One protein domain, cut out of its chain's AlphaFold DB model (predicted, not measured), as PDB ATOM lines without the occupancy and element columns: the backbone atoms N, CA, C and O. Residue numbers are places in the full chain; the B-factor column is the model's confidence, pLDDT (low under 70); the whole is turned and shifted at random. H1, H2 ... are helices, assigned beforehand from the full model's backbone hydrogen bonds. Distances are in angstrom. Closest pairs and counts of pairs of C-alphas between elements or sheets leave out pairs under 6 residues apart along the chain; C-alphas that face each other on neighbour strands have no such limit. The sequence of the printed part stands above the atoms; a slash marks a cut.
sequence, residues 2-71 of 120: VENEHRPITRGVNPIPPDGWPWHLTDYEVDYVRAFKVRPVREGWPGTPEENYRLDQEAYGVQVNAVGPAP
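Overview. This is residues 2 to 71 of the 120 residues of an uncharacterized protein of Cryobacterium sp. HLT2-23 (UniProt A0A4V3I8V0). What shape is this? There is little regular structure: unnamed residues 2 to 26 lead into a short helix, H1, which makes a V with the longer H2, the two meeting towards their last residues. What builds it? The printed part has 70 residues with two named helices, H1 then H2, and no named strand; the class is all helix, with under half of the residues in named elements. It is compact, with a radius of gyration of the C-alphas of 12.4 A and spans of 34 by 32 by 20 A.

Arrangement. Where do the helices meet? H1, residues 27 to 36, touches residues 59 to 63 alone of H2, residues 49 to 65; the closest C-alphas, of Arg 34 and Gln 63, are 6.2 A apart. How do they run? They run the same way at a steep tilt of 64 degrees. Are their backbones bonded? Every O i to N i+4 pair is within hydrogen-bond range in H1 and H2.

Along the chain. Where is H1? It begins at C-alpha 27 (-2.896, 26.541, 51.793) and is 14.2 A long. Where is H2? It ends at C-alpha 65 (5.403, 15.516, 46.186) and is 24.2 A long.

Size, cuts and confidence. Is it continuous? The printed part has no cut; the link from H1 to H2 is long, 12 residues. Where is confidence low? The pLDDT is under 70 in residues 2 to 15 and 65 to 71.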
ATOM      1  N   VAL A   2      -7.057  35.934  63.068       38.47
ATOM      2  CA  VAL A   2      -8.062  35.510  62.081       38.47
ATOM      3  C   VAL A   2      -8.142  33.996  62.169       38.47
ATOM      4  O   VAL A   2      -7.145  33.298  61.996       38.47
ATOM      5  N   GLU A   3      -9.315  33.525  62.558       36.09
ATOM      6  CA  GLU A   3      -9.679  32.124  62.650       36.09
ATOM      7  C   GLU A   3      -9.582  31.510  61.249       36.09
ATOM      8  O   GLU A   3     -10.398  31.785  60.373       36.09
ATOM      9  N   ASN A   4      -8.530  30.723  61.009       40.59
ATOM     10  CA  ASN A   4      -8.403  29.882  59.820       40.59
ATOM     11  C   ASN A   4      -9.379  28.703  59.963       40.59
ATOM     12  O   ASN A   4      -8.965  27.554  60.139       40.59
ATOM     13  N   GLU A   5     -10.683  28.987  59.934       46.50
ATOM     14  CA  GLU A   5     -11.708  27.965  59.761       46.50
ATOM     15  C   GLU A   5     -11.419  27.261  58.433       46.50
ATOM     16  O   GLU A   5     -11.649  27.803  57.350       46.50
ATOM     17  N   HIS A   6     -10.855  26.056  58.509       47.78
ATOM     18  CA  HIS A   6     -10.723  25.173  57.359       47.78
ATOM     19  C   HIS A   6     -12.130  24.792  56.906       47.78
ATOM     20  O   HIS A   6     -12.709  23.809  57.372       47.78
ATOM     21  N   ARG A   7     -12.701  25.609  56.017       56.06
ATOM     22  CA  ARG A   7     -13.964  25.302  55.355       56.06
ATOM     23  C   ARG A   7     -13.832  23.939  54.667       56.06
ATOM     24  O   ARG A   7     -12.768  23.639  54.117       56.06
ATOM     25  N   PRO A   8     -14.884  23.105  54.687       55.94
ATOM     26  CA  PRO A   8     -14.856  21.817  54.009       55.94
ATOM     27  C   PRO A   8     -14.496  22.017  52.533       55.94
ATOM     28  O   PRO A   8     -15.152  22.784  51.826       55.94
ATOM     29  N   ILE A   9     -13.435  21.340  52.077       60.97
ATOM     30  CA  ILE A   9     -12.926  21.466  50.708       60.97
ATOM     31  C   ILE A   9     -14.026  21.007  49.744       60.97
ATOM     32  O   ILE A   9     -14.331  19.818  49.646       60.97
ATOM     33  N   THR A  10     -14.649  21.958  49.050       59.56
ATOM     34  CA  THR A  10     -15.763  21.707  48.129       59.56
ATOM     35  C   THR A  10     -15.250  21.801  46.696       59.56
ATOM     36  O   THR A  10     -14.520  22.733  46.368       59.56
ATOM     37  N   ARG A  11     -15.600  20.840  45.827       58.00
ATOM     38  CA  ARG A  11     -15.229  20.902  44.401       58.00
ATOM     39  C   ARG A  11     -15.859  22.136  43.754       58.00
ATOM     40  O   ARG A  11     -17.078  22.275  43.808       58.00
ATOM     41  N   GLY A  12     -15.059  22.985  43.110       66.12
ATOM     42  CA  GLY A  12     -15.578  24.169  42.425       66.12
ATOM     43  C   GLY A  12     -14.582  25.319  42.279       66.12
ATOM     44  O   GLY A  12     -13.369  25.109  42.224       66.12
ATOM     45  N   VAL A  13     -15.140  26.527  42.178       64.19
ATOM     46  CA  VAL A  13     -14.424  27.801  42.028       64.19
ATOM     47  C   VAL A  13     -13.931  28.270  43.395       64.19
ATOM     48  O   VAL A  13     -14.682  28.242  44.371       64.19
ATOM     49  N   ASN A  14     -12.664  28.674  43.474       69.94
ATOM     50  CA  ASN A  14     -12.090  29.220  44.699       69.94
ATOM     51  C   ASN A  14     -12.516  30.698  44.819       69.94
ATOM     52  O   ASN A  14     -12.192  31.462  43.905       69.94
ATOM     53  N   PRO A  15     -13.257  31.111  45.868       68.00
ATOM     54  CA  PRO A  15     -13.725  32.489  46.003       68.00
ATOM     55  C   PRO A  15     -12.564  33.454  46.267       68.00
ATOM     56  O   PRO A  15     -11.584  33.094  46.920       68.00
ATOM     57  N   ILE A  16     -12.695  34.692  45.786       75.75
ATOM     58  CA  ILE A  16     -11.664  35.731  45.912       75.75
ATOM     59  C   ILE A  16     -11.411  36.044  47.400       75.75
ATOM     60  O   ILE A  16     -12.363  36.365  48.118       75.75
ATOM     61  N   PRO A  17     -10.155  35.977  47.884       73.75
ATOM     62  CA  PRO A  17      -9.820  36.371  49.247       73.75
ATOM     63  C   PRO A  17     -10.059  37.874  49.477       73.75
ATOM     64  O   PRO A  17      -9.944  38.652  48.529       73.75
ATOM     65  N   PRO A  18     -10.308  38.319  50.725       73.12
ATOM     66  CA  PRO A  18     -10.511  39.739  51.042       73.12
ATOM     67  C   PRO A  18      -9.368  40.650  50.569       73.12
ATOM     68  O   PRO A  18      -9.614  41.768  50.130       73.12
ATOM     69  N   ASP A  19      -8.136  40.138  50.605       80.50
ATOM     70  CA  ASP A  19      -6.915  40.856  50.221       80.50
ATOM     71  C   ASP A  19      -6.503  40.600  48.756       80.50
ATOM     72  O   ASP A  19      -5.406  40.959  48.326       80.50
ATOM     73  N   GLY A  20      -7.381  39.965  47.975       79.19
ATOM     74  CA  GLY A  20      -7.096  39.519  46.619       79.19
ATOM     75  C   GLY A  20      -6.265  38.239  46.567       79.19
ATOM     76  O   GLY A  20      -5.952  37.600  47.572       79.19
ATOM     77  N   TRP A  21      -5.937  37.816  45.349       84.38
ATOM     78  CA  TRP A  21      -5.203  36.576  45.143       84.38
ATOM     79  C   TRP A  21      -3.697  36.759  45.356       84.38
ATOM     80  O   TRP A  21      -3.094  37.630  44.724       84.38
ATOM     81  N   PRO A  22      -3.047  35.894  46.151       84.44
ATOM     82  CA  PRO A  22      -1.595  35.887  46.239       84.44
ATOM     83  C   PRO A  22      -0.958  35.304  44.974       84.44
ATOM     84  O   PRO A  22      -1.529  34.453  44.303       84.44
ATOM     85  N   TRP A  23       0.286  35.681  44.689       82.81
ATOM     86  CA  TRP A  23       1.067  35.183  43.542       82.81
ATOM     87  C   TRP A  23       1.527  33.716  43.632       82.81
ATOM     88  O   TRP A  23       2.204  33.225  42.734       82.81
ATOM     89  N   HIS A  24       1.194  33.024  44.718       85.44
ATOM     90  CA  HIS A  24       1.555  31.634  45.011       85.44
ATOM     91  C   HIS A  24       0.305  30.849  45.412       85.44
ATOM     92  O   HIS A  24      -0.710  31.462  45.757       85.44
ATOM     93  N   LEU A  25       0.360  29.515  45.385       85.81
ATOM     94  CA  LEU A  25      -0.744  28.679  45.875       85.81
ATOM     95  C   LEU A  25      -1.027  28.932  47.363       85.81
ATOM     96  O   LEU A  25      -0.132  28.848  48.200       85.81
ATOM     97  N   THR A  26      -2.288  29.195  47.691       83.88
ATOM     98  CA  THR A  26      -2.763  29.262  49.080       83.88
ATOM     99  C   THR A  26      -2.784  27.875  49.723       83.88
ATOM    100  O   THR A  26      -2.877  26.863  49.026       83.88
ATOM    101  N   ASP A  27      -2.783  27.811  51.057       81.44
ATOM    102  CA  ASP A  27      -2.896  26.541  51.793       81.44
ATOM    103  C   ASP A  27      -4.141  25.736  51.373       81.44
ATOM    104  O   ASP A  27      -4.066  24.524  51.166       81.44
ATOM    105  N   TYR A  28      -5.264  26.426  51.139       79.69
ATOM    106  CA  TYR A  28      -6.483  25.813  50.611       79.69
ATOM    107  C   TYR A  28      -6.263  25.169  49.235       79.69
ATOM    108  O   TYR A  28      -6.688  24.041  48.999       79.69
ATOM    109  N   GLU A  29      -5.580  25.860  48.317       83.31
ATOM    110  CA  GLU A  29      -5.290  25.332  46.981       83.31
ATOM    111  C   GLU A  29      -4.316  24.158  47.030       83.31
ATOM    112  O   GLU A  29      -4.488  23.196  46.287       83.31
ATOM    113  N   VAL A  30      -3.328  24.198  47.926       84.56
ATOM    114  CA  VAL A  30      -2.412  23.077  48.155       84.56
ATOM    115  C   VAL A  30      -3.186  21.844  48.616       84.56
ATOM    116  O   VAL A  30      -2.984  20.752  48.075       84.56
ATOM    117  N   ASP A  31      -4.101  21.995  49.569       81.62
ATOM    118  CA  ASP A  31      -4.906  20.880  50.065       81.62
ATOM    119  C   ASP A  31      -5.933  20.394  49.033       81.62
ATOM    120  O   ASP A  31      -6.120  19.183  48.870       81.62
ATOM    121  N   TYR A  32      -6.510  21.299  48.239       82.44
ATOM    122  CA  TYR A  32      -7.364  20.952  47.102       82.44
ATOM    123  C   TYR A  32      -6.596  20.143  46.047       82.44
ATOM    124  O   TYR A  32      -7.062  19.091  45.601       82.44
ATOM    125  N   VAL A  33      -5.387  20.579  45.678       87.31
ATOM    126  CA  VAL A  33      -4.515  19.876  44.727       87.31
ATOM    127  C   VAL A  33      -4.109  18.508  45.274       87.31
ATOM    128  O   VAL A  33      -4.071  17.533  44.523       87.31
ATOM    129  N   ARG A  34      -3.852  18.377  46.579       83.06
ATOM    130  CA  ARG A  34      -3.562  17.074  47.200       83.06
ATOM    131  C   ARG A  34      -4.742  16.113  47.108       83.06
ATOM    132  O   ARG A  34      -4.519  14.947  46.774       83.06
ATOM    133  N   ALA A  35      -5.951  16.600  47.384       81.75
ATOM    134  CA  ALA A  35      -7.174  15.803  47.418       81.75
ATOM    135  C   ALA A  35      -7.679  15.424  46.018       81.75
ATOM    136  O   ALA A  35      -8.066  14.280  45.786       81.75
ATOM    137  N   PHE A  36      -7.663  16.369  45.079       82.69
ATOM    138  CA  PHE A  36      -8.299  16.212  43.770       82.69
ATOM    139  C   PHE A  36      -7.323  16.114  42.604       82.69
ATOM    140  O   PHE A  36      -7.766  15.857  41.490       82.69
ATOM    141  N   LYS A  37      -6.017  16.294  42.841       84.94
ATOM    142  CA  LYS A  37      -4.962  16.268  41.811       84.94
ATOM    143  C   LYS A  37      -5.190  17.269  40.674       84.94
ATOM    144  O   LYS A  37      -4.658  17.098  39.585       84.94
ATOM    145  N   VAL A  38      -5.953  18.331  40.930       84.44
ATOM    146  CA  VAL A  38      -6.181  19.438  39.993       84.44
ATOM    147  C   VAL A  38      -6.098  20.755  40.752       84.44
ATOM    148  O   VAL A  38      -6.468  20.809  41.925       84.44
ATOM    149  N   ARG A  39      -5.614  21.815  40.100       85.38
ATOM    150  CA  ARG A  39      -5.644  23.169  40.666       85.38
ATOM    151  C   ARG A  39      -7.064  23.737  40.537       85.38
ATOM    152  O   ARG A  39      -7.648  23.609  39.458       85.38
ATOM    153  N   PRO A  40      -7.647  24.328  41.593       83.44
ATOM    154  CA  PRO A  40      -8.929  25.008  41.461       83.44
ATOM    155  C   PRO A  40      -8.753  26.309  40.664       83.44
ATOM    156  O   PRO A  40      -7.704  26.955  40.714       83.44
ATOM    157  N   VAL A  41      -9.786  26.700  39.922       81.94
ATOM    158  CA  VAL A  41      -9.775  27.963  39.174       81.94
ATOM    159  C   VAL A  41      -9.964  29.120  40.153       81.94
ATOM    160  O   VAL A  41     -10.877  29.098  40.982       81.94
ATOM    161  N   ARG A  42      -9.099  30.132  40.036       84.94
ATOM    162  CA  ARG A  42      -9.217  31.404  40.750       84.94
ATOM    163  C   ARG A  42     -10.170  32.322  40.004       84.94
ATOM    164  O   ARG A  42      -9.923  32.663  38.847       84.94
ATOM    165  N   GLU A  43     -11.242  32.732  40.661       78.75
ATOM    166  CA  GLU A  43     -12.185  33.685  40.082       78.75
ATOM    167  C   GLU A  43     -11.552  35.076  39.973       78.75
ATOM    168  O   GLU A  43     -10.927  35.544  40.919       78.75
ATOM    169  N   GLY A  44     -11.671  35.742  38.822       76.88
ATOM    170  CA  GLY A  44     -11.166  37.111  38.654       76.88
ATOM    171  C   GLY A  44      -9.647  37.273  38.821       76.88
ATOM    172  O   GLY A  44      -9.189  38.366  39.146       76.88
ATOM    173  N   TRP A  45      -8.860  36.205  38.634       81.44
ATOM    174  CA  TRP A  45      -7.397  36.270  38.692       81.44
ATOM    175  C   TRP A  45      -6.849  37.225  37.615       81.44
ATOM    176  O   TRP A  45      -7.064  36.968  36.429       81.44
ATOM    177  N   PRO A  46      -6.128  38.300  37.994       78.75
ATOM    178  CA  PRO A  46      -5.634  39.296  37.044       78.75
ATOM    179  C   PRO A  46      -4.309  38.904  36.373       78.75
ATOM    180  O   PRO A  46      -3.760  39.704  35.619       78.75
ATOM    181  N   GLY A  47      -3.757  37.726  36.681       80.44
ATOM    182  CA  GLY A  47      -2.411  37.367  36.246       80.44
ATOM    183  C   GLY A  47      -2.312  36.953  34.777       80.44
ATOM    184  O   GLY A  47      -3.271  36.487  34.158       80.44
ATOM    185  N   THR A  48      -1.110  37.102  34.230       86.31
ATOM    186  CA  THR A  48      -0.736  36.778  32.857       86.31
ATOM    187  C   THR A  48      -0.707  35.258  32.613       86.31
ATOM    188  O   THR A  48      -0.784  34.449  33.552       86.31
ATOM    189  N   PRO A  49      -0.602  34.812  31.346       86.38
ATOM    190  CA  PRO A  49      -0.400  33.399  31.022       86.38
ATOM    191  C   PRO A  49       0.831  32.779  31.704       86.38
ATOM    192  O   PRO A  49       0.767  31.642  32.165       86.38
ATOM    193  N   GLU A  50       1.931  33.523  31.826       84.38
ATOM    194  CA  GLU A  50       3.173  33.069  32.464       84.38
ATOM    195  C   GLU A  50       2.982  32.823  33.964       84.38
ATOM    196  O   GLU A  50       3.491  31.851  34.520       84.38
ATOM    197  N   GLU A  51       2.207  33.678  34.624       82.56
ATOM    198  CA  GLU A  51       1.904  33.560  36.050       82.56
ATOM    199  C   GLU A  51       0.964  32.383  36.321       82.56
ATOM    200  O   GLU A  51       1.151  31.646  37.289       82.56
ATOM    201  N   ASN A  52       0.006  32.133  35.422       84.69
ATOM    202  CA  ASN A  52      -0.796  30.912  35.460       84.69
ATOM    203  C   ASN A  52       0.062  29.661  35.271       84.69
ATOM    204  O   ASN A  52      -0.078  28.710  36.038       84.69
ATOM    205  N   TYR A  53       0.989  29.685  34.313       85.62
ATOM    206  CA  TYR A  53       1.906  28.577  34.077       85.62
ATOM    207  C   TYR A  53       2.788  28.293  35.298       85.62
ATOM    208  O   TYR A  53       2.995  27.137  35.668       85.62
ATOM    209  N   ARG A  54       3.257  29.336  35.989       86.88
ATOM    210  CA  ARG A  54       3.987  29.189  37.251       86.88
ATOM    211  C   ARG A  54       3.131  28.525  38.333       86.88
ATOM    212  O   ARG A  54       3.602  27.603  38.993       86.88
ATOM    213  N   LEU A  55       1.880  28.956  38.505       88.50
ATOM    214  CA  LEU A  55       0.950  28.335  39.458       88.50
ATOM    215  C   LEU A  55       0.652  26.872  39.101       88.50
ATOM    216  O   LEU A  55       0.512  26.038  39.995       88.50
ATOM    217  N   ASP A  56       0.593  26.541  37.810       88.88
ATOM    218  CA  ASP A  56       0.437  25.164  37.339       88.88
ATOM    219  C   ASP A  56       1.686  24.318  37.638       88.88
ATOM    220  O   ASP A  56       1.553  23.169  38.059       88.88
ATOM    221  N   GLN A  57       2.893  24.885  37.519       87.88
ATOM    222  CA  GLN A  57       4.127  24.220  37.955       87.88
ATOM    223  C   GLN A  57       4.166  23.998  39.470       87.88
ATOM    224  O   GLN A  57       4.542  22.913  39.917       87.88
ATOM    225  N   GLU A  58       3.760  24.988  40.270       87.19
ATOM    226  CA  GLU A  58       3.643  24.840  41.725       87.19
ATOM    227  C   GLU A  58       2.643  23.723  42.069       87.19
ATOM    228  O   GLU A  58       2.942  22.846  42.882       87.19
ATOM    229  N   ALA A  59       1.488  23.684  41.394       88.69
ATOM    230  CA  ALA A  59       0.476  22.648  41.590       88.69
ATOM    231  C   ALA A  59       0.993  21.264  41.180       88.69
ATOM    232  O   ALA A  59       0.783  20.291  41.904       88.69
ATOM    233  N   TYR A  60       1.718  21.168  40.066       87.38
ATOM    234  CA  TYR A  60       2.381  19.938  39.649       87.38
ATOM    235  C   TYR A  60       3.412  19.478  40.688       87.38
ATOM    236  O   TYR A  60       3.423  18.312  41.080       87.38
ATOM    237  N   GLY A  61       4.211  20.399  41.232       85.25
ATOM    238  CA  GLY A  61       5.129  20.121  42.335       85.25
ATOM    239  C   GLY A  61       4.411  19.568  43.570       85.25
ATOM    240  O   GLY A  61       4.881  18.610  44.183       85.25
ATOM    241  N   VAL A  62       3.239  20.103  43.915       85.25
ATOM    242  CA  VAL A  62       2.398  19.565  44.995       85.25
ATOM    243  C   VAL A  62       1.879  18.165  44.654       85.25
ATOM    244  O   VAL A  62       1.896  17.295  45.521       85.25
ATOM    245  N   GLN A  63       1.453  17.910  43.413       83.56
ATOM    246  CA  GLN A  63       0.963  16.594  42.979       83.56
ATOM    247  C   GLN A  63       2.048  15.518  43.052       83.56
ATOM    248  O   GLN A  63       1.792  14.441  43.593       83.56
ATOM    249  N   VAL A  64       3.245  15.826  42.549       79.50
ATOM    250  CA  VAL A  64       4.395  14.912  42.524       79.50
ATOM    251  C   VAL A  64       4.911  14.651  43.940       79.50
ATOM    252  O   VAL A  64       5.150  13.503  44.308       79.50
ATOM    253  N   ASN A  65       5.000  15.683  44.785       67.62
ATOM    254  CA  ASN A  65       5.403  15.516  46.186       67.62
ATOM    255  C   ASN A  65       4.316  14.864  47.057       67.62
ATOM    256  O   ASN A  65       4.614  14.340  48.129       67.62
ATOM    257  N   ALA A  66       3.059  14.841  46.602       58.41
ATOM    258  CA  ALA A  66       1.964  14.138  47.270       58.41
ATOM    259  C   ALA A  66       1.968  12.613  47.036       58.41
ATOM    260  O   ALA A  66       1.017  11.947  47.442       58.41
ATOM    261  N   VAL A  67       2.999  12.054  46.383       51.09
ATOM    262  CA  VAL A  67       3.195  10.596  46.225       51.09
ATOM    263  C   VAL A  67       3.804   9.953  47.484       51.09
ATOM    264  O   VAL A  67       3.768   8.736  47.639       51.09
ATOM    265  N   GLY A  68       4.278  10.740  48.452       49.00
ATOM    266  CA  GLY A  68       4.526  10.246  49.806       49.00
ATOM    267  C   GLY A  68       3.283  10.445  50.676       49.00
ATOM    268  O   GLY A  68       2.739  11.554  50.662       49.00
ATOM    269  N   PRO A  69       2.823   9.452  51.468       47.72
ATOM    270  CA  PRO A  69       1.886   9.750  52.544       47.72
ATOM    271  C   PRO A  69       2.529  10.854  53.377       47.72
ATOM    272  O   PRO A  69       3.634  10.664  53.884       47.72
ATOM    273  N   ALA A  70       1.888  12.024  53.466       50.50
ATOM    274  CA  ALA A  70       2.348  13.077  54.358       50.50
ATOM    275  C   ALA A  70       2.511  12.411  55.730       50.50
ATOM    276  O   ALA A  70       1.499  11.947  56.270       50.50
ATOM    277  N   PRO A  71       3.736  12.267  56.278       49.12
ATOM    278  CA  PRO A  71       3.884  11.640  57.575       49.12
ATOM    279  C   PRO A  71       3.084  12.524  58.511       49.12
ATOM    280  O   PRO A  71       3.376  13.717  58.636       49.12
TER     281      PRO A  71